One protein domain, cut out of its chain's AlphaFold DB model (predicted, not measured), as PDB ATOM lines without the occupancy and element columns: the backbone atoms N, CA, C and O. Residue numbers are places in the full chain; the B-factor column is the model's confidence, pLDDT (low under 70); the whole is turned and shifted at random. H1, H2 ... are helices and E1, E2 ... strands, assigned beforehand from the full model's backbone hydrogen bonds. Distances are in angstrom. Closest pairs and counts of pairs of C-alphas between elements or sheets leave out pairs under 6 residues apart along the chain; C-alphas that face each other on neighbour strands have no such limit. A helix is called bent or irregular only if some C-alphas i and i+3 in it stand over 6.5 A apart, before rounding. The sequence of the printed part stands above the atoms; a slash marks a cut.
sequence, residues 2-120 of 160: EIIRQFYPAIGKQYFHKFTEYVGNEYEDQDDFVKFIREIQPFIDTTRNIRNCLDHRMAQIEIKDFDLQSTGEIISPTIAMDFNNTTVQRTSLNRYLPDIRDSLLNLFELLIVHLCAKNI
ATOM      1  N   GLU A   2     -18.354  20.651   0.176       84.00
ATOM      2  CA  GLU A   2     -17.951  19.500   0.997       84.00
ATOM      3  C   GLU A   2     -17.640  19.869   2.455       84.00
ATOM      4  O   GLU A   2     -18.118  19.190   3.355       84.00
ATOM      5  N   ILE A   3     -16.973  21.007   2.691       88.56
ATOM      6  CA  ILE A   3     -16.712  21.507   4.048       88.56
ATOM      7  C   ILE A   3     -17.998  21.795   4.835       88.56
ATOM      8  O   ILE A   3     -18.124  21.347   5.964       88.56
ATOM      9  N   ILE A   4     -19.001  22.437   4.223       90.50
ATOM     10  CA  ILE A   4     -20.300  22.719   4.863       90.50
ATOM     11  C   ILE A   4     -20.956  21.420   5.336       90.50
ATOM     12  O   ILE A   4     -21.513  21.372   6.426       90.50
ATOM     13  N   ARG A   5     -20.846  20.340   4.553       90.25
ATOM     14  CA  ARG A   5     -21.429  19.037   4.898       90.25
ATOM     15  C   ARG A   5     -20.750  18.350   6.080       90.25
ATOM     16  O   ARG A   5     -21.364  17.465   6.664       90.25
ATOM     17  N   GLN A   6     -19.518  18.726   6.424       90.75
ATOM     18  CA  GLN A   6     -18.877  18.231   7.645       90.75
ATOM     19  C   GLN A   6     -19.564  18.786   8.898       90.75
ATOM     20  O   GLN A   6     -19.644  18.089   9.903       90.75
ATOM     21  N   PHE A   7     -20.104  20.005   8.810       91.75
ATOM     22  CA  PHE A   7     -20.852  20.655   9.887       91.75
ATOM     23  C   PHE A   7     -22.353  20.339   9.821       91.75
ATOM     24  O   PHE A   7     -22.971  20.077  10.843       91.75
ATOM     25  N   TYR A   8     -22.925  20.278   8.614       91.06
ATOM     26  CA  TYR A   8     -24.351  20.020   8.383       91.06
ATOM     27  C   TYR A   8     -24.568  18.862   7.392       91.06
ATOM     28  O   TYR A   8     -24.859  19.084   6.208       91.06
ATOM     29  N   PRO A   9     -24.451  17.597   7.838       88.00
ATOM     30  CA  PRO A   9     -24.559  16.430   6.957       88.00
ATOM     31  C   PRO A   9     -25.910  16.305   6.233       88.00
ATOM     32  O   PRO A   9     -25.962  15.761   5.127       88.00
ATOM     33  N   ALA A  10     -26.984  16.838   6.825       85.44
ATOM     34  CA  ALA A  10     -28.354  16.758   6.311       85.44
ATOM     35  C   ALA A  10     -28.581  17.526   4.993       85.44
ATOM     36  O   ALA A  10     -29.499  17.198   4.247       85.44
ATOM     37  N   ILE A  11     -27.726  18.501   4.658       82.81
ATOM     38  CA  ILE A  11     -27.915  19.407   3.506       82.81
ATOM     39  C   ILE A  11     -27.631  18.716   2.153       82.81
ATOM     40  O   ILE A  11     -27.951  19.236   1.084       82.81
ATOM     41  N   GLY A  12     -27.087  17.495   2.161       76.19
ATOM     42  CA  GLY A  12     -26.859  16.712   0.944       76.19
ATOM     43  C   GLY A  12     -25.935  17.399  -0.078       76.19
ATOM     44  O   GLY A  12     -25.231  18.365   0.216       76.19
ATOM     45  N   LYS A  13     -25.889  16.873  -1.312       71.38
ATOM     46  CA  LYS A  13     -25.192  17.522  -2.439       71.38
ATOM     47  C   LYS A  13     -26.132  18.537  -3.081       71.38
ATOM     48  O   LYS A  13     -26.734  18.258  -4.112       71.38
ATOM     49  N   GLN A  14     -26.285  19.690  -2.447       70.81
ATOM     50  CA  GLN A  14     -27.147  20.750  -2.953       70.81
ATOM     51  C   GLN A  14     -26.361  22.029  -3.242       70.81
ATOM     52  O   GLN A  14     -25.195  22.184  -2.872       70.81
ATOM     53  N   TYR A  15     -27.004  22.920  -3.986       77.88
ATOM     54  CA  TYR A  15     -26.475  24.230  -4.326       77.88
ATOM     55  C   TYR A  15     -26.446  25.154  -3.103       77.88
ATOM     56  O   TYR A  15     -27.179  24.946  -2.140       77.88
ATOM     57  N   PHE A  16     -25.631  26.207  -3.172       88.19
ATOM     58  CA  PHE A  16     -25.447  27.152  -2.068       88.19
ATOM     59  C   PHE A  16     -26.764  27.810  -1.601       88.19
ATOM     60  O   PHE A  16     -26.960  27.964  -0.406       88.19
ATOM     61  N   HIS A  17     -27.732  28.052  -2.496       88.06
ATOM     62  CA  HIS A  17     -29.052  28.577  -2.105       88.06
ATOM     63  C   HIS A  17     -29.786  27.696  -1.079       88.06
ATOM     64  O   HIS A  17     -30.441  28.215  -0.184       88.06
ATOM     65  N   LYS A  18     -29.648  26.365  -1.160       89.44
ATOM     66  CA  LYS A  18     -30.263  25.450  -0.186       89.44
ATOM     67  C   LYS A  18     -29.601  25.522   1.173       89.44
ATOM     68  O   LYS A  18     -30.262  25.331   2.186       89.44
ATOM     69  N   PHE A  19     -28.313  25.835   1.194       91.81
ATOM     70  CA  PHE A  19     -27.628  26.134   2.436       91.81
ATOM     71  C   PHE A  19     -28.134  27.447   3.046       91.81
ATOM     72  O   PHE A  19     -28.423  27.476   4.235       91.81
ATOM     73  N   THR A  20     -28.340  28.484   2.234       93.12
ATOM     74  CA  THR A  20     -28.939  29.754   2.674       93.12
ATOM     75  C   THR A  20     -30.351  29.575   3.233       93.12
ATOM     76  O   THR A  20     -30.648  30.092   4.307       93.12
ATOM     77  N   GLU A  21     -31.203  28.797   2.555       92.56
ATOM     78  CA  GLU A  21     -32.532  28.421   3.062       92.56
ATOM     79  C   GLU A  21     -32.433  27.660   4.391       92.56
ATOM     80  O   GLU A  21     -33.129  27.991   5.344       92.56
ATOM     81  N   TYR A  22     -31.552  26.657   4.471       92.88
ATOM     82  CA  TYR A  22     -31.358  25.862   5.683       92.88
ATOM     83  C   TYR A  22     -30.943  26.732   6.874       92.88
ATOM     84  O   TYR A  22     -31.585  26.680   7.916       92.88
ATOM     85  N   VAL A  23     -29.913  27.567   6.709       93.75
ATOM     86  CA  VAL A  23     -29.409  28.460   7.764       93.75
ATOM     87  C   VAL A  23     -30.497  29.440   8.212       93.75
ATOM     88  O   VAL A  23     -30.637  29.673   9.406       93.75
ATOM     89  N   GLY A  24     -31.304  29.964   7.282       94.00
ATOM     90  CA  GLY A  24     -32.426  30.852   7.609       94.00
ATOM     91  C   GLY A  24     -33.609  30.170   8.306       94.00
ATOM     92  O   GLY A  24     -34.381  30.854   8.965       94.00
ATOM     93  N   ASN A  25     -33.761  28.851   8.168       94.31
ATOM     94  CA  ASN A  25     -34.777  28.080   8.891       94.31
ATOM     95  C   ASN A  25     -34.279  27.604  10.265       94.31
ATOM     96  O   ASN A  25     -35.080  27.417  11.174       94.31
ATOM     97  N   GLU A  26     -32.973  27.361  10.391       93.62
ATOM     98  CA  GLU A  26     -32.342  26.837  11.606       93.62
ATOM     99  C   GLU A  26     -32.093  27.931  12.655       93.62
ATOM    100  O   GLU A  26     -32.186  27.675  13.854       93.62
ATOM    101  N   TYR A  27     -31.767  29.149  12.218       95.06
ATOM    102  CA  TYR A  27     -31.370  30.251  13.096       95.06
ATOM    103  C   TYR A  27     -32.285  31.467  12.937       95.06
ATOM    104  O   TYR A  27     -32.955  31.643  11.923       95.06
ATOM    105  N   GLU A  28     -32.290  32.336  13.949       93.75
ATOM    106  CA  GLU A  28     -33.073  33.573  13.934       93.75
ATOM    107  C   GLU A  28     -32.608  34.531  12.824       93.75
ATOM    108  O   GLU A  28     -31.419  34.648  12.538       93.75
ATOM    109  N   ASP A  29     -33.527  35.310  12.250       91.56
ATOM    110  CA  ASP A  29     -33.213  36.261  11.169       91.56
ATOM    111  C   ASP A  29     -32.150  37.310  11.539       91.56
ATOM    112  O   ASP A  29     -31.470  37.852  10.663       91.56
ATOM    113  N   GLN A  30     -32.023  37.627  12.830       92.69
ATOM    114  CA  GLN A  30     -31.041  38.588  13.329       92.69
ATOM    115  C   GLN A  30     -29.659  37.983  13.576       92.69
ATOM    116  O   GLN A  30     -28.730  38.736  13.875       92.69
ATOM    117  N   ASP A  31     -29.510  36.672  13.415       95.81
ATOM    118  CA  ASP A  31     -28.253  35.974  13.609       95.81
ATOM    119  C   ASP A  31     -27.191  36.430  12.599       95.81
ATOM    120  O   ASP A  31     -27.436  36.497  11.389       95.81
ATOM    121  N   ASP A  32     -25.983  36.715  13.088       95.12
ATOM    122  CA  ASP A  32     -24.875  37.173  12.245       95.12
ATOM    123  C   ASP A  32     -24.516  36.155  11.159       95.12
ATOM    124  O   ASP A  32     -24.118  36.541  10.061       95.12
ATOM    125  N   PHE A  33     -24.698  34.857  11.419       95.94
ATOM    126  CA  PHE A  33     -24.450  33.839  10.408       95.94
ATOM    127  C   PHE A  33     -25.488  33.878   9.287       95.94
ATOM    128  O   PHE A  33     -25.130  33.785   8.114       95.94
ATOM    129  N   VAL A  34     -26.768  34.064   9.625       96.81
ATOM    130  CA  VAL A  34     -27.848  34.200   8.635       96.81
ATOM    131  C   VAL A  34     -27.603  35.426   7.759       96.81
ATOM    132  O   VAL A  34     -27.677  35.333   6.532       96.81
ATOM    133  N   LYS A  35     -27.258  36.561   8.380       96.94
ATOM    134  CA  LYS A  35     -26.914  37.807   7.681       96.94
ATOM    135  C   LYS A  35     -25.738  37.609   6.732       96.94
ATOM    136  O   LYS A  35     -25.874  37.897   5.545       96.94
ATOM    137  N   PHE A  36     -24.643  37.034   7.230       97.00
ATOM    138  CA  PHE A  36     -23.457  36.735   6.435       97.00
ATOM    139  C   PHE A  36     -23.788  35.863   5.217       97.00
ATOM    140  O   PHE A  36     -23.445  36.217   4.093       97.00
ATOM    141  N   ILE A  37     -24.503  34.747   5.404       96.50
ATOM    142  CA  ILE A  37     -24.834  33.830   4.303       96.50
ATOM    143  C   ILE A  37     -25.711  34.504   3.238       96.50
ATOM    144  O   ILE A  37     -25.462  34.331   2.042       96.50
ATOM    145  N   ARG A  38     -26.696  35.309   3.656       95.62
ATOM    146  CA  ARG A  38     -27.541  36.088   2.737       95.62
ATOM    147  C   ARG A  38     -26.735  37.129   1.960       95.62
ATOM    148  O   ARG A  38     -26.955  37.283   0.763       95.62
ATOM    149  N   GLU A  39     -25.798  37.806   2.617       96.00
ATOM    150  CA  GLU A  39     -24.951  38.833   2.003       96.00
ATOM    151  C   GLU A  39     -24.016  38.258   0.932       96.00
ATOM    152  O   GLU A  39     -23.821  38.869  -0.117       96.00
ATOM    153  N   ILE A  40     -23.475  37.055   1.149       95.81
ATOM    154  CA  ILE A  40     -22.508  36.454   0.218       95.81
ATOM    155  C   ILE A  40     -23.172  35.687  -0.931       95.81
ATOM    156  O   ILE A  40     -22.516  35.392  -1.934       95.81
ATOM    157  N   GLN A  41     -24.465  35.366  -0.818       94.12
ATOM    158  CA  GLN A  41     -25.219  34.613  -1.824       94.12
ATOM    159  C   GLN A  41     -25.102  35.220  -3.240       94.12
ATOM    160  O   GLN A  41     -24.726  34.473  -4.149       94.12
ATOM    161  N   PRO A  42     -25.319  36.536  -3.468       94.12
ATOM    162  CA  PRO A  42     -25.204  37.126  -4.803       94.12
ATOM    163  C   PRO A  42     -23.805  36.977  -5.408       94.12
ATOM    164  O   PRO A  42     -23.666  36.739  -6.608       94.12
ATOM    165  N   PHE A  43     -22.754  37.072  -4.587       94.88
ATOM    166  CA  PHE A  43     -21.374  36.891  -5.039       94.88
ATOM    167  C   PHE A  43     -21.103  35.445  -5.480       94.88
ATOM    168  O   PHE A  43     -20.502  35.212  -6.537       94.88
ATOM    169  N   ILE A  44     -21.574  34.465  -4.701       93.94
ATOM    170  CA  ILE A  44     -21.445  33.041  -5.035       93.94
ATOM    171  C   ILE A  44     -22.205  32.716  -6.324       93.94
ATOM    172  O   ILE A  44     -21.658  32.040  -7.202       93.94
ATOM    173  N   ASP A  45     -23.431  33.222  -6.466       93.62
ATOM    174  CA  ASP A  45     -24.236  33.025  -7.672       93.62
ATOM    175  C   ASP A  45     -23.586  33.680  -8.889       93.62
ATOM    176  O   ASP A  45     -23.475  33.039  -9.933       93.62
ATOM    177  N   THR A  46     -23.051  34.894  -8.742       95.44
ATOM    178  CA  THR A  46     -22.333  35.590  -9.818       95.44
ATOM    179  C   THR A  46     -21.119  34.802 -10.287       95.44
ATOM    180  O   THR A  46     -20.981  34.524 -11.478       95.44
ATOM    181  N   THR A  47     -20.267  34.375  -9.356       94.44
ATOM    182  CA  THR A  47     -19.056  33.599  -9.664       94.44
ATOM    183  C   THR A  47     -19.405  32.278 -10.349       94.44
ATOM    184  O   THR A  47     -18.757  31.863 -11.312       94.44
ATOM    185  N   ARG A  48     -20.467  31.613  -9.885       93.38
ATOM    186  CA  ARG A  48     -20.960  30.376 -10.491       93.38
ATOM    187  C   ARG A  48     -21.524  30.608 -11.890       93.38
ATOM    188  O   ARG A  48     -21.253  29.796 -12.771       93.38
ATOM    189  N   ASN A  49     -22.309  31.663 -12.083       95.69
ATOM    190  CA  ASN A  49     -22.903  32.014 -13.368       95.69
ATOM    191  C   ASN A  49     -21.814  32.329 -14.396       95.69
ATOM    192  O   ASN A  49     -21.853  31.763 -15.484       95.69
ATOM    193  N   ILE A  50     -20.781  33.089 -14.016       96.00
ATOM    194  CA  ILE A  50     -19.596  33.313 -14.857       96.00
ATOM    195  C   ILE A  50     -18.963  31.983 -15.251       96.00
ATOM    196  O   ILE A  50     -18.801  31.717 -16.438       96.00
ATOM    197  N   ARG A  51     -18.649  31.119 -14.276       95.19
ATOM    198  CA  ARG A  51     -18.043  29.811 -14.559       95.19
ATOM    199  C   ARG A  51     -18.902  28.999 -15.527       95.19
ATOM    200  O   ARG A  51     -18.390  28.494 -16.513       95.19
ATOM    201  N   ASN A  52     -20.208  28.927 -15.277       95.75
ATOM    202  CA  ASN A  52     -21.163  28.217 -16.120       95.75
ATOM    203  C   ASN A  52     -21.178  28.762 -17.556       95.75
ATOM    204  O   ASN A  52     -21.134  27.988 -18.510       95.75
ATOM    205  N   CYS A  53     -21.203  30.086 -17.719       97.44
ATOM    206  CA  CYS A  53     -21.157  30.713 -19.033       97.44
ATOM    207  C   CYS A  53     -19.842  30.420 -19.769       97.44
ATOM    208  O   CYS A  53     -19.879  30.150 -20.968       97.44
ATOM    209  N   LEU A  54     -18.704  30.425 -19.069       96.00
ATOM    210  CA  LEU A  54     -17.394  30.097 -19.644       96.00
ATOM    211  C   LEU A  54     -17.288  28.616 -20.027       96.00
ATOM    212  O   LEU A  54     -16.931  28.307 -21.164       96.00
ATOM    213  N   ASP A  55     -17.654  27.712 -19.113       96.81
ATOM    214  CA  ASP A  55     -17.613  26.255 -19.301       96.81
ATOM    215  C   ASP A  55     -18.443  25.831 -20.525       96.81
ATOM    216  O   ASP A  55     -18.044  24.952 -21.293       96.81
ATOM    217  N   HIS A  56     -19.585  26.490 -20.739       96.94
ATOM    218  CA  HIS A  56     -20.513  26.196 -21.830       96.94
ATOM    219  C   HIS A  56     -20.409  27.147 -23.031       96.94
ATOM    220  O   HIS A  56     -21.204  27.018 -23.959       96.94
ATOM    221  N   ARG A  57     -19.437  28.072 -23.047       95.06
ATOM    222  CA  ARG A  57     -19.216  29.050 -24.136       95.06
ATOM    223  C   ARG A  57     -20.492  29.805 -24.529       95.06
ATOM    224  O   ARG A  57     -20.843  29.914 -25.703       95.06
ATOM    225  N   MET A  58     -21.217  30.274 -23.523       96.31
ATOM    226  CA  MET A  58     -22.496  30.955 -23.688       96.31
ATOM    227  C   MET A  58     -22.316  32.338 -24.328       96.31
ATOM    228  O   MET A  58     -21.353  33.036 -24.034       96.31
ATOM    229  N   ALA A  59     -23.270  32.772 -25.157       96.75
ATOM    230  CA  ALA A  59     -23.234  34.101 -25.785       96.75
ATOM    231  C   ALA A  59     -23.479  35.253 -24.789       96.75
ATOM    232  O   ALA A  59     -23.241  36.415 -25.098       96.75
ATOM    233  N   GLN A  60     -23.971  34.925 -23.594       97.06
ATOM    234  CA  GLN A  60     -24.294  35.853 -22.513       97.06
ATOM    235  C   GLN A  60     -23.067  36.369 -21.749       97.06
ATOM    236  O   GLN A  60     -23.210  37.251 -20.905       97.06
ATOM    237  N   ILE A  61     -21.879  35.816 -22.010       97.56
ATOM    238  CA  ILE A  61     -20.613  36.301 -21.463       97.56
ATOM    239  C   ILE A  61     -19.724  36.792 -22.600       97.56
ATOM    240  O   ILE A  61     -19.547  36.118 -23.612       97.56
ATOM    241  N   GLU A  62     -19.148  37.971 -22.419       97.00
ATOM    242  CA  GLU A  62     -18.241  38.584 -23.376       97.00
ATOM    243  C   GLU A  62     -16.881  38.777 -22.709       97.00
ATOM    244  O   GLU A  62     -16.761  39.465 -21.693       97.00
ATOM    245  N   ILE A  63     -15.847  38.170 -23.293       95.75
ATOM    246  CA  ILE A  63     -14.452  38.458 -22.964       95.75
ATOM    247  C   ILE A  63     -13.835  39.127 -24.183       95.75
ATOM    248  O   ILE A  63     -13.849  38.561 -25.276       95.75
ATOM    249  N   LYS A  64     -13.286  40.325 -23.989       95.12
ATOM    250  CA  LYS A  64     -12.475  41.004 -25.005       95.12
ATOM    251  C   LYS A  64     -11.033  40.991 -24.569       95.12
ATOM    252  O   LYS A  64     -10.752  41.278 -23.407       95.12
ATOM    253  N   ASP A  65     -10.163  40.652 -25.504       94.88
ATOM    254  CA  ASP A  65      -8.724  40.717 -25.305       94.88
ATOM    255  C   ASP A  65      -8.231  42.175 -25.371       94.88
ATOM    256  O   ASP A  65      -9.034  43.114 -25.419       94.88
ATOM    257  N   PHE A  66      -6.914  42.362 -25.352       94.06
ATOM    258  CA  PHE A  66      -6.290  43.651 -25.594       94.06
ATOM    259  C   PHE A  66      -6.732  44.239 -26.935       94.06
ATOM    260  O   PHE A  66      -6.749  43.551 -27.956       94.06
ATOM    261  N   ASP A  67      -7.052  45.530 -26.927       89.38
ATOM    262  CA  ASP A  67      -7.474  46.260 -28.122       89.38
ATOM    263  C   ASP A  67      -6.708  47.580 -28.225       89.38
ATOM    264  O   ASP A  67      -6.576  48.300 -27.232       89.38
ATOM    265  N   LEU A  68      -6.171  47.878 -29.409       90.75
ATOM    266  CA  LEU A  68      -5.421  49.106 -29.667       90.75
ATOM    267  C   LEU A  68      -6.392  50.177 -30.156       90.75
ATOM    268  O   LEU A  68      -6.958  50.079 -31.243       90.75
ATOM    269  N   GLN A  69      -6.556  51.232 -29.370       90.44
ATOM    270  CA  GLN A  69      -7.373  52.367 -29.766       90.44
ATOM    271  C   GLN A  69      -6.681  53.206 -30.844       90.44
ATOM    272  O   GLN A  69      -5.456  53.245 -30.951       90.44
ATOM    273  N   SER A  70      -7.472  53.974 -31.596       91.25
ATOM    274  CA  SER A  70      -6.970  54.961 -32.564       91.25
ATOM    275  C   SER A  70      -6.108  56.059 -31.929       91.25
ATOM    276  O   SER A  70      -5.345  56.721 -32.626       91.25
ATOM    277  N   THR A  71      -6.203  56.233 -30.611       91.88
ATOM    278  CA  THR A  71      -5.355  57.116 -29.798       91.88
ATOM    279  C   THR A  71      -3.954  56.545 -29.546       91.88
ATOM    280  O   THR A  71      -3.090  57.263 -29.053       91.88
ATOM    281  N   GLY A  72      -3.715  55.270 -29.876       91.38
ATOM    282  CA  GLY A  72      -2.488  54.539 -29.553       91.38
ATOM    283  C   GLY A  72      -2.492  53.897 -28.161       91.38
ATOM    284  O   GLY A  72      -1.513  53.253 -27.788       91.38
ATOM    285  N   GLU A  73      -3.573  54.042 -27.391       91.12
ATOM    286  CA  GLU A  73      -3.724  53.397 -26.085       91.12
ATOM    287  C   GLU A  73      -4.141  51.929 -26.222       91.12
ATOM    288  O   GLU A  73      -4.950  51.577 -27.080       91.12
ATOM    289  N   ILE A  74      -3.629  51.066 -25.343       90.38
ATOM    290  CA  ILE A  74      -4.019  49.655 -25.283       90.38
ATOM    291  C   ILE A  74      -5.058  49.477 -24.173       90.38
ATOM    292  O   ILE A  74      -4.774  49.712 -22.997       90.38
ATOM    293  N   ILE A  75      -6.252  49.010 -24.530       89.50
ATOM    294  CA  ILE A  75      -7.277  48.600 -23.569       89.50
ATOM    295  C   ILE A  75      -6.878  47.244 -22.988       89.50
ATOM    296  O   ILE A  75      -6.581  46.316 -23.730       89.50
ATOM    297  N   SER A  76      -6.894  47.105 -21.662       93.25
ATOM    298  CA  SER A  76      -6.714  45.803 -21.001       93.25
ATOM    299  C   SER A  76      -7.880  44.852 -21.299       93.25
ATOM    300  O   SER A  76      -9.000  45.343 -21.461       93.25
ATOM    301  N   PRO A  77      -7.696  43.525 -21.208       96.44
ATOM    302  CA  PRO A  77      -8.778  42.571 -21.373       96.44
ATOM    303  C   PRO A  77      -9.963  42.886 -20.459       96.44
ATOM    304  O   PRO A  77      -9.782  43.273 -19.299       96.44
ATOM    305  N   THR A  78     -11.179  42.725 -20.971       96.75
ATOM    306  CA  THR A  78     -12.416  43.029 -20.238       96.75
ATOM    307  C   THR A  78     -13.353  41.839 -20.190       96.75
ATOM    308  O   THR A  78     -13.389  41.054 -21.134       96.75
ATOM    309  N   ILE A  79     -14.160  41.763 -19.135       97.38
ATOM    310  CA  ILE A  79     -15.261  40.811 -18.978       97.38
ATOM    311  C   ILE A  79     -16.578  41.570 -18.799       97.38
ATOM    312  O   ILE A  79     -16.619  42.583 -18.098       97.38
ATOM    313  N   ALA A  80     -17.641  41.080 -19.427       97.44
ATOM    314  CA  ALA A  80     -19.022  41.487 -19.196       97.44
ATOM    315  C   ALA A  80     -19.924  40.247 -19.226       97.44
ATOM    316  O   ALA A  80     -19.629  39.284 -19.932       97.44
ATOM    317  N   MET A  81     -21.018  40.252 -18.468       97.88
ATOM    318  CA  MET A  81     -21.980  39.147 -18.474       97.88
ATOM    319  C   MET A  81     -23.389  39.660 -18.200       97.88
ATOM    320  O   MET A  81     -23.570  40.488 -17.312       97.88
ATOM    321  N   ASP A  82     -24.380  39.119 -18.899       97.38
ATOM    322  CA  ASP A  82     -25.794  39.271 -18.551       97.38
ATOM    323  C   ASP A  82     -26.498  37.914 -18.639       97.38
ATOM    324  O   ASP A  82     -26.870  37.440 -19.714       97.38
ATOM    325  N   PHE A  83     -26.599  37.226 -17.500       96.31
ATOM    326  CA  PHE A  83     -27.088  35.854 -17.440       96.31
ATOM    327  C   PHE A  83     -27.822  35.565 -16.132       96.31
ATOM    328  O   PHE A  83     -27.304  35.828 -15.051       96.31
ATOM    329  N   ASN A  84     -28.999  34.936 -16.226       91.81
ATOM    330  CA  ASN A  84     -29.738  34.390 -15.081       91.81
ATOM    331  C   ASN A  84     -29.918  35.405 -13.927       91.81
ATOM    332  O   ASN A  84     -29.530  35.145 -12.786       91.81
ATOM    333  N   ASN A  85     -30.461  36.586 -14.247       92.50
ATOM    334  CA  ASN A  85     -30.655  37.719 -13.327       92.50
ATOM    335  C   ASN A  85     -29.364  38.236 -12.665       92.50
ATOM    336  O   ASN A  85     -29.416  38.921 -11.647       92.50
ATOM    337  N   THR A  86     -28.202  37.895 -13.221       94.50
ATOM    338  CA  THR A  86     -26.901  38.398 -12.795       94.50
ATOM    339  C   THR A  86     -26.284  39.207 -13.921       94.50
ATOM    340  O   THR A  86     -26.018  38.671 -14.999       94.50
ATOM    341  N   THR A  87     -25.972  40.466 -13.636       96.38
ATOM    342  CA  THR A  87     -25.287  41.346 -14.580       96.38
ATOM    343  C   THR A  87     -23.921  41.743 -14.032       96.38
ATOM    344  O   THR A  87     -23.806  42.290 -12.936       96.38
ATOM    345  N   VAL A  88     -22.879  41.495 -14.817       96.31
ATOM    346  CA  VAL A  88     -21.518  41.979 -14.589       96.31
ATOM    347  C   VAL A  88     -21.249  43.046 -15.632       96.31
ATOM    348  O   VAL A  88     -21.116  42.753 -16.822       96.31
ATOM    349  N   GLN A  89     -21.192  44.294 -15.172       96.19
ATOM    350  CA  GLN A  89     -20.850  45.426 -16.025       96.19
ATOM    351  C   GLN A  89     -19.459  45.231 -16.622       96.19
ATOM    352  O   GLN A  89     -18.572  44.676 -15.968       96.19
ATOM    353  N   ARG A  90     -19.264  45.720 -17.852       95.06
ATOM    354  CA  ARG A  90     -17.979  45.609 -18.538       95.06
ATOM    355  C   ARG A  90     -16.873  46.198 -17.668       95.06
ATOM    356  O   ARG A  90     -16.861  47.395 -17.392       95.06
ATOM    357  N   THR A  91     -15.937  45.353 -17.261       95.31
ATOM    358  CA  THR A  91     -14.851  45.724 -16.353       95.31
ATOM    359  C   THR A  91     -13.533  45.100 -16.793       95.31
ATOM    360  O   THR A  91     -13.517  44.089 -17.495       95.31
ATOM    361  N   SER A  92     -12.417  45.712 -16.397       94.81
ATOM    362  CA  SER A  92     -11.076  45.193 -16.675       94.81
ATOM    363  C   SER A  92     -10.829  43.905 -15.892       94.81
ATOM    364  O   SER A  92     -10.984  43.878 -14.669       94.81
ATOM    365  N   LEU A  93     -10.364  42.857 -16.575       95.50
ATOM    366  CA  LEU A  93      -9.949  41.603 -15.947       95.50
ATOM    367  C   LEU A  93      -8.780  41.806 -14.975       95.50
ATOM    368  O   LEU A  93      -8.734  41.140 -13.941       95.50
ATOM    369  N   ASN A  94      -7.894  42.771 -15.246       93.81
ATOM    370  CA  ASN A  94      -6.766  43.100 -14.367       93.81
ATOM    371  C   ASN A  94      -7.214  43.605 -12.994       93.81
ATOM    372  O   ASN A  94      -6.496  43.425 -12.016       93.81
ATOM    373  N   ARG A  95      -8.390  44.234 -12.920       92.81
ATOM    374  CA  ARG A  95      -9.005  44.655 -11.658       92.81
ATOM    375  C   ARG A  95      -9.900  43.560 -11.087       92.81
ATOM    376  O   ARG A  95      -9.817  43.232  -9.912       92.81
ATOM    377  N   TYR A  96     -10.727  42.973 -11.941       94.25
ATOM    378  CA  TYR A  96     -11.769  42.043 -11.534       94.25
ATOM    379  C   TYR A  96     -11.230  40.745 -10.917       94.25
ATOM    380  O   TYR A  96     -11.763  40.267  -9.919       94.25
ATOM    381  N   LEU A  97     -10.165  40.170 -11.487       94.75
ATOM    382  CA  LEU A  97      -9.623  38.893 -11.012       94.75
ATOM    383  C   LEU A  97      -8.981  38.994  -9.615       94.75
ATOM    384  O   LEU A  97      -9.291  38.134  -8.785       94.75
ATOM    385  N   PRO A  98      -8.139  40.005  -9.303       96.50
ATOM    386  CA  PRO A  98      -7.688  40.236  -7.930       96.50
ATOM    387  C   PRO A  98      -8.842  40.418  -6.941       96.50
ATOM    388  O   PRO A  98      -8.844  39.763  -5.900       96.50
ATOM    389  N   ASP A  99      -9.851  41.218  -7.299       94.88
ATOM    390  CA  ASP A  99     -10.997  41.493  -6.427       94.88
ATOM    391  C   ASP A  99     -11.778  40.206  -6.100       94.88
ATOM    392  O   ASP A  99     -12.097  39.948  -4.934       94.88
ATOM    393  N   ILE A 100     -12.035  39.347  -7.097       95.12
ATOM    394  CA  ILE A 100     -12.668  38.038  -6.865       95.12
ATOM    395  C   ILE A 100     -11.794  37.155  -5.983       95.12
ATOM    396  O   ILE A 100     -12.313  36.525  -5.062       95.12
ATOM    397  N   ARG A 101     -10.493  37.059  -6.277       96.00
ATOM    398  CA  ARG A 101      -9.568  36.200  -5.526       96.00
ATOM    399  C   ARG A 101      -9.588  36.566  -4.046       96.00
ATOM    400  O   ARG A 101      -9.755  35.685  -3.204       96.00
ATOM    401  N   ASP A 102      -9.438  37.848  -3.742       96.00
ATOM    402  CA  ASP A 102      -9.355  38.329  -2.365       96.00
ATOM    403  C   ASP A 102     -10.709  38.181  -1.657       96.00
ATOM    404  O   ASP A 102     -10.763  37.737  -0.508       96.00
ATOM    405  N   SER A 103     -11.812  38.428  -2.371       95.38
ATOM    406  CA  SER A 103     -13.165  38.160  -1.870       95.38
ATOM    407  C   SER A 103     -13.363  36.677  -1.547       95.38
ATOM    408  O   SER A 103     -13.778  36.347  -0.444       95.38
ATOM    409  N   LEU A 104     -13.008  35.757  -2.451       94.56
ATOM    410  CA  LEU A 104     -13.138  34.313  -2.227       94.56
ATOM    411  C   LEU A 104     -12.376  33.852  -0.983       94.56
ATOM    412  O   LEU A 104     -12.918  33.075  -0.199       94.56
ATOM    413  N   LEU A 105     -11.144  34.329  -0.797       94.69
ATOM    414  CA  LEU A 105     -10.324  33.978   0.363       94.69
ATOM    415  C   LEU A 105     -10.955  34.474   1.667       94.69
ATOM    416  O   LEU A 105     -11.124  33.686   2.599       94.69
ATOM    417  N   ASN A 106     -11.358  35.745   1.712       94.44
ATOM    418  CA  ASN A 106     -11.980  36.337   2.896       94.44
ATOM    419  C   ASN A 106     -13.312  35.660   3.239       94.44
ATOM    420  O   ASN A 106     -13.551  35.302   4.391       94.44
ATOM    421  N   LEU A 107     -14.169  35.437   2.240       95.69
ATOM    422  CA  LEU A 107     -15.463  34.790   2.436       95.69
ATOM    423  C   LEU A 107     -15.312  33.338   2.885       95.69
ATOM    424  O   LEU A 107     -16.071  32.881   3.734       95.69
ATOM    425  N   PHE A 108     -14.332  32.613   2.347       94.38
ATOM    426  CA  PHE A 108     -14.058  31.245   2.770       94.38
ATOM    427  C   PHE A 108     -13.559  31.179   4.220       94.38
ATOM    428  O   PHE A 108     -14.043  30.347   4.986       94.38
ATOM    429  N   GLU A 109     -12.644  32.074   4.613       94.62
ATOM    430  CA  GLU A 109     -12.151  32.176   5.994       94.62
ATOM    431  C   GLU A 109     -13.308  32.468   6.965       94.62
ATOM    432  O   GLU A 109     -13.511  31.729   7.930       94.62
ATOM    433  N   LEU A 110     -14.129  33.482   6.670       95.88
ATOM    434  CA  LEU A 110     -15.278  33.856   7.501       95.88
ATOM    435  C   LEU A 110     -16.358  32.770   7.546       95.88
ATOM    436  O   LEU A 110     -16.924  32.506   8.607       95.88
ATOM    437  N   LEU A 111     -16.609  32.085   6.427       96.19
ATOM    438  CA  LEU A 111     -17.536  30.959   6.393       96.19
ATOM    439  C   LEU A 111     -17.094  29.868   7.371       96.19
ATOM    440  O   LEU A 111     -17.914  29.394   8.152       96.19
ATOM    441  N   ILE A 112     -15.810  29.491   7.377       95.19
ATOM    442  CA  ILE A 112     -15.286  28.503   8.332       95.19
ATOM    443  C   ILE A 112     -15.465  28.987   9.770       95.19
ATOM    444  O   ILE A 112     -15.889  28.207  10.620       95.19
ATOM    445  N   VAL A 113     -15.183  30.260  10.047       95.56
ATOM    446  CA  VAL A 113     -15.356  30.844  11.385       95.56
ATOM    447  C   VAL A 113     -16.796  30.698  11.865       95.56
ATOM    448  O   VAL A 113     -17.013  30.197  12.968       95.56
ATOM    449  N   HIS A 114     -17.777  31.061  11.037       96.19
ATOM    450  CA  HIS A 114     -19.185  30.908  11.391       96.19
ATOM    451  C   HIS A 114     -19.593  29.441  11.560       96.19
ATOM    452  O   HIS A 114     -20.255  29.104  12.543       96.19
ATOM    453  N   LEU A 115     -19.164  28.558  10.650       95.31
ATOM    454  CA  LEU A 115     -19.420  27.118  10.748       95.31
ATOM    455  C   LEU A 115     -18.893  26.557  12.076       95.31
ATOM    456  O   LEU A 115     -19.629  25.892  12.803       95.31
ATOM    457  N   CYS A 116     -17.650  26.876  12.435       94.69
ATOM    458  CA  CYS A 116     -17.045  26.467  13.700       94.69
ATOM    459  C   CYS A 116     -17.771  27.071  14.908       94.69
ATOM    460  O   CYS A 116     -18.041  26.355  15.870       94.69
ATOM    461  N   ALA A 117     -18.118  28.360  14.864       93.94
ATOM    462  CA  ALA A 117     -18.794  29.047  15.962       93.94
ATOM    463  C   ALA A 117     -20.169  28.440  16.270       93.94
ATOM    464  O   ALA A 117     -20.507  28.269  17.438       93.94
ATOM    465  N   LYS A 118     -20.937  28.061  15.243       93.38
ATOM    466  CA  LYS A 118     -22.259  27.435  15.408       93.38
ATOM    467  C   LYS A 118     -22.218  25.981  15.857       93.38
ATOM    468  O   LYS A 118     -23.210  25.483  16.374       93.38
ATOM    469  N   ASN A 119     -21.089  25.309  15.663       92.50
ATOM    470  CA  ASN A 119     -20.940  23.885  15.949       92.50
ATOM    471  C   ASN A 119     -19.978  23.610  17.110       92.50
ATOM    472  O   ASN A 119     -19.610  22.458  17.360       92.50
ATOM    473  N   ILE A 120     -19.553  24.650  17.834       90.19
ATOM    474  CA  ILE A 120     -18.757  24.467  19.037       90.19
ATOM    475  C   ILE A 120     -19.632  23.799  20.095       90.19
ATOM    476  O   ILE A 120     -20.706  24.284  20.441       90.19
TER     477      ILE A 120
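This is residues 2 to 120 of the 160 residues of an uncharacterized protein of Chitinophaga sp. CF118 (UniProt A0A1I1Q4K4). One long helix, H4, runs along much of a rod-like model; H3a runs beside it the opposite way, and H3b swings across one face of a small three-strand sheet. The short helices H1 and H2 lie towards the end away from the sheet, and beyond the sheet the long link of residues 65 to 77 reaches out to the opposite end. The printed part has 119 residues, mixed in class, in the order H1 H2 H3 E1 E2 E3 H4; the sheet E1 - E2 - E3 is antiparallel. It is loose, with a radius of gyration of the C-alphas of 18.0 A, and spans 60 by 25 by 24 A.

Find C-alpha 2 at (-17.951, 19.500, 0.997), where H1, residues 2 to 7, begins. H2 is residues 16 to 26, 15.3 A long. H3, residues 32 to 55, was assigned as one helix by its hydrogen bonds but is bent: C-alphas 39 and 42 are 7.0 A apart, between arms H3a, residues 32 to 39, and H3b, residues 42 to 55, 19.6 A. Then come E1, residues 61 to 64, E2, residues 78 to 83, and E3, residues 86 to 92. H4, residues 93 to 118, runs 36.5 A to C-alpha 118 at (-22.259, 27.435, 15.408).

E1, E2 and E3 form a meander, each strand the antiparallel neighbour of the one before; look for N 62 and O 80 at 2.9 A, and N 81 and O 88 at 3.0 A. H3b is on this sheet, across the strands, at a height of 8.9 A. H2 and H3a form a helical hairpin and touch, closest at the C-alphas of Gly 24 and Val 34, 5.8 A. H1 and H4 only just touch, with 3 pairs of C-alphas within 8 A, the closest being Phe 7 and Leu 115, 6.7 A. Every O i to N i+4 pair is within hydrogen-bond range in H2, H3a and H3b; H4 has 21 of 22 and H1 has 1 of 2.

The two C-alphas farthest apart, those of Ser 70 and Ile 120, are 61.1 A apart. The printed part has no cut; the link E1 to E2 is long, and no printed residue is under pLDDT 70.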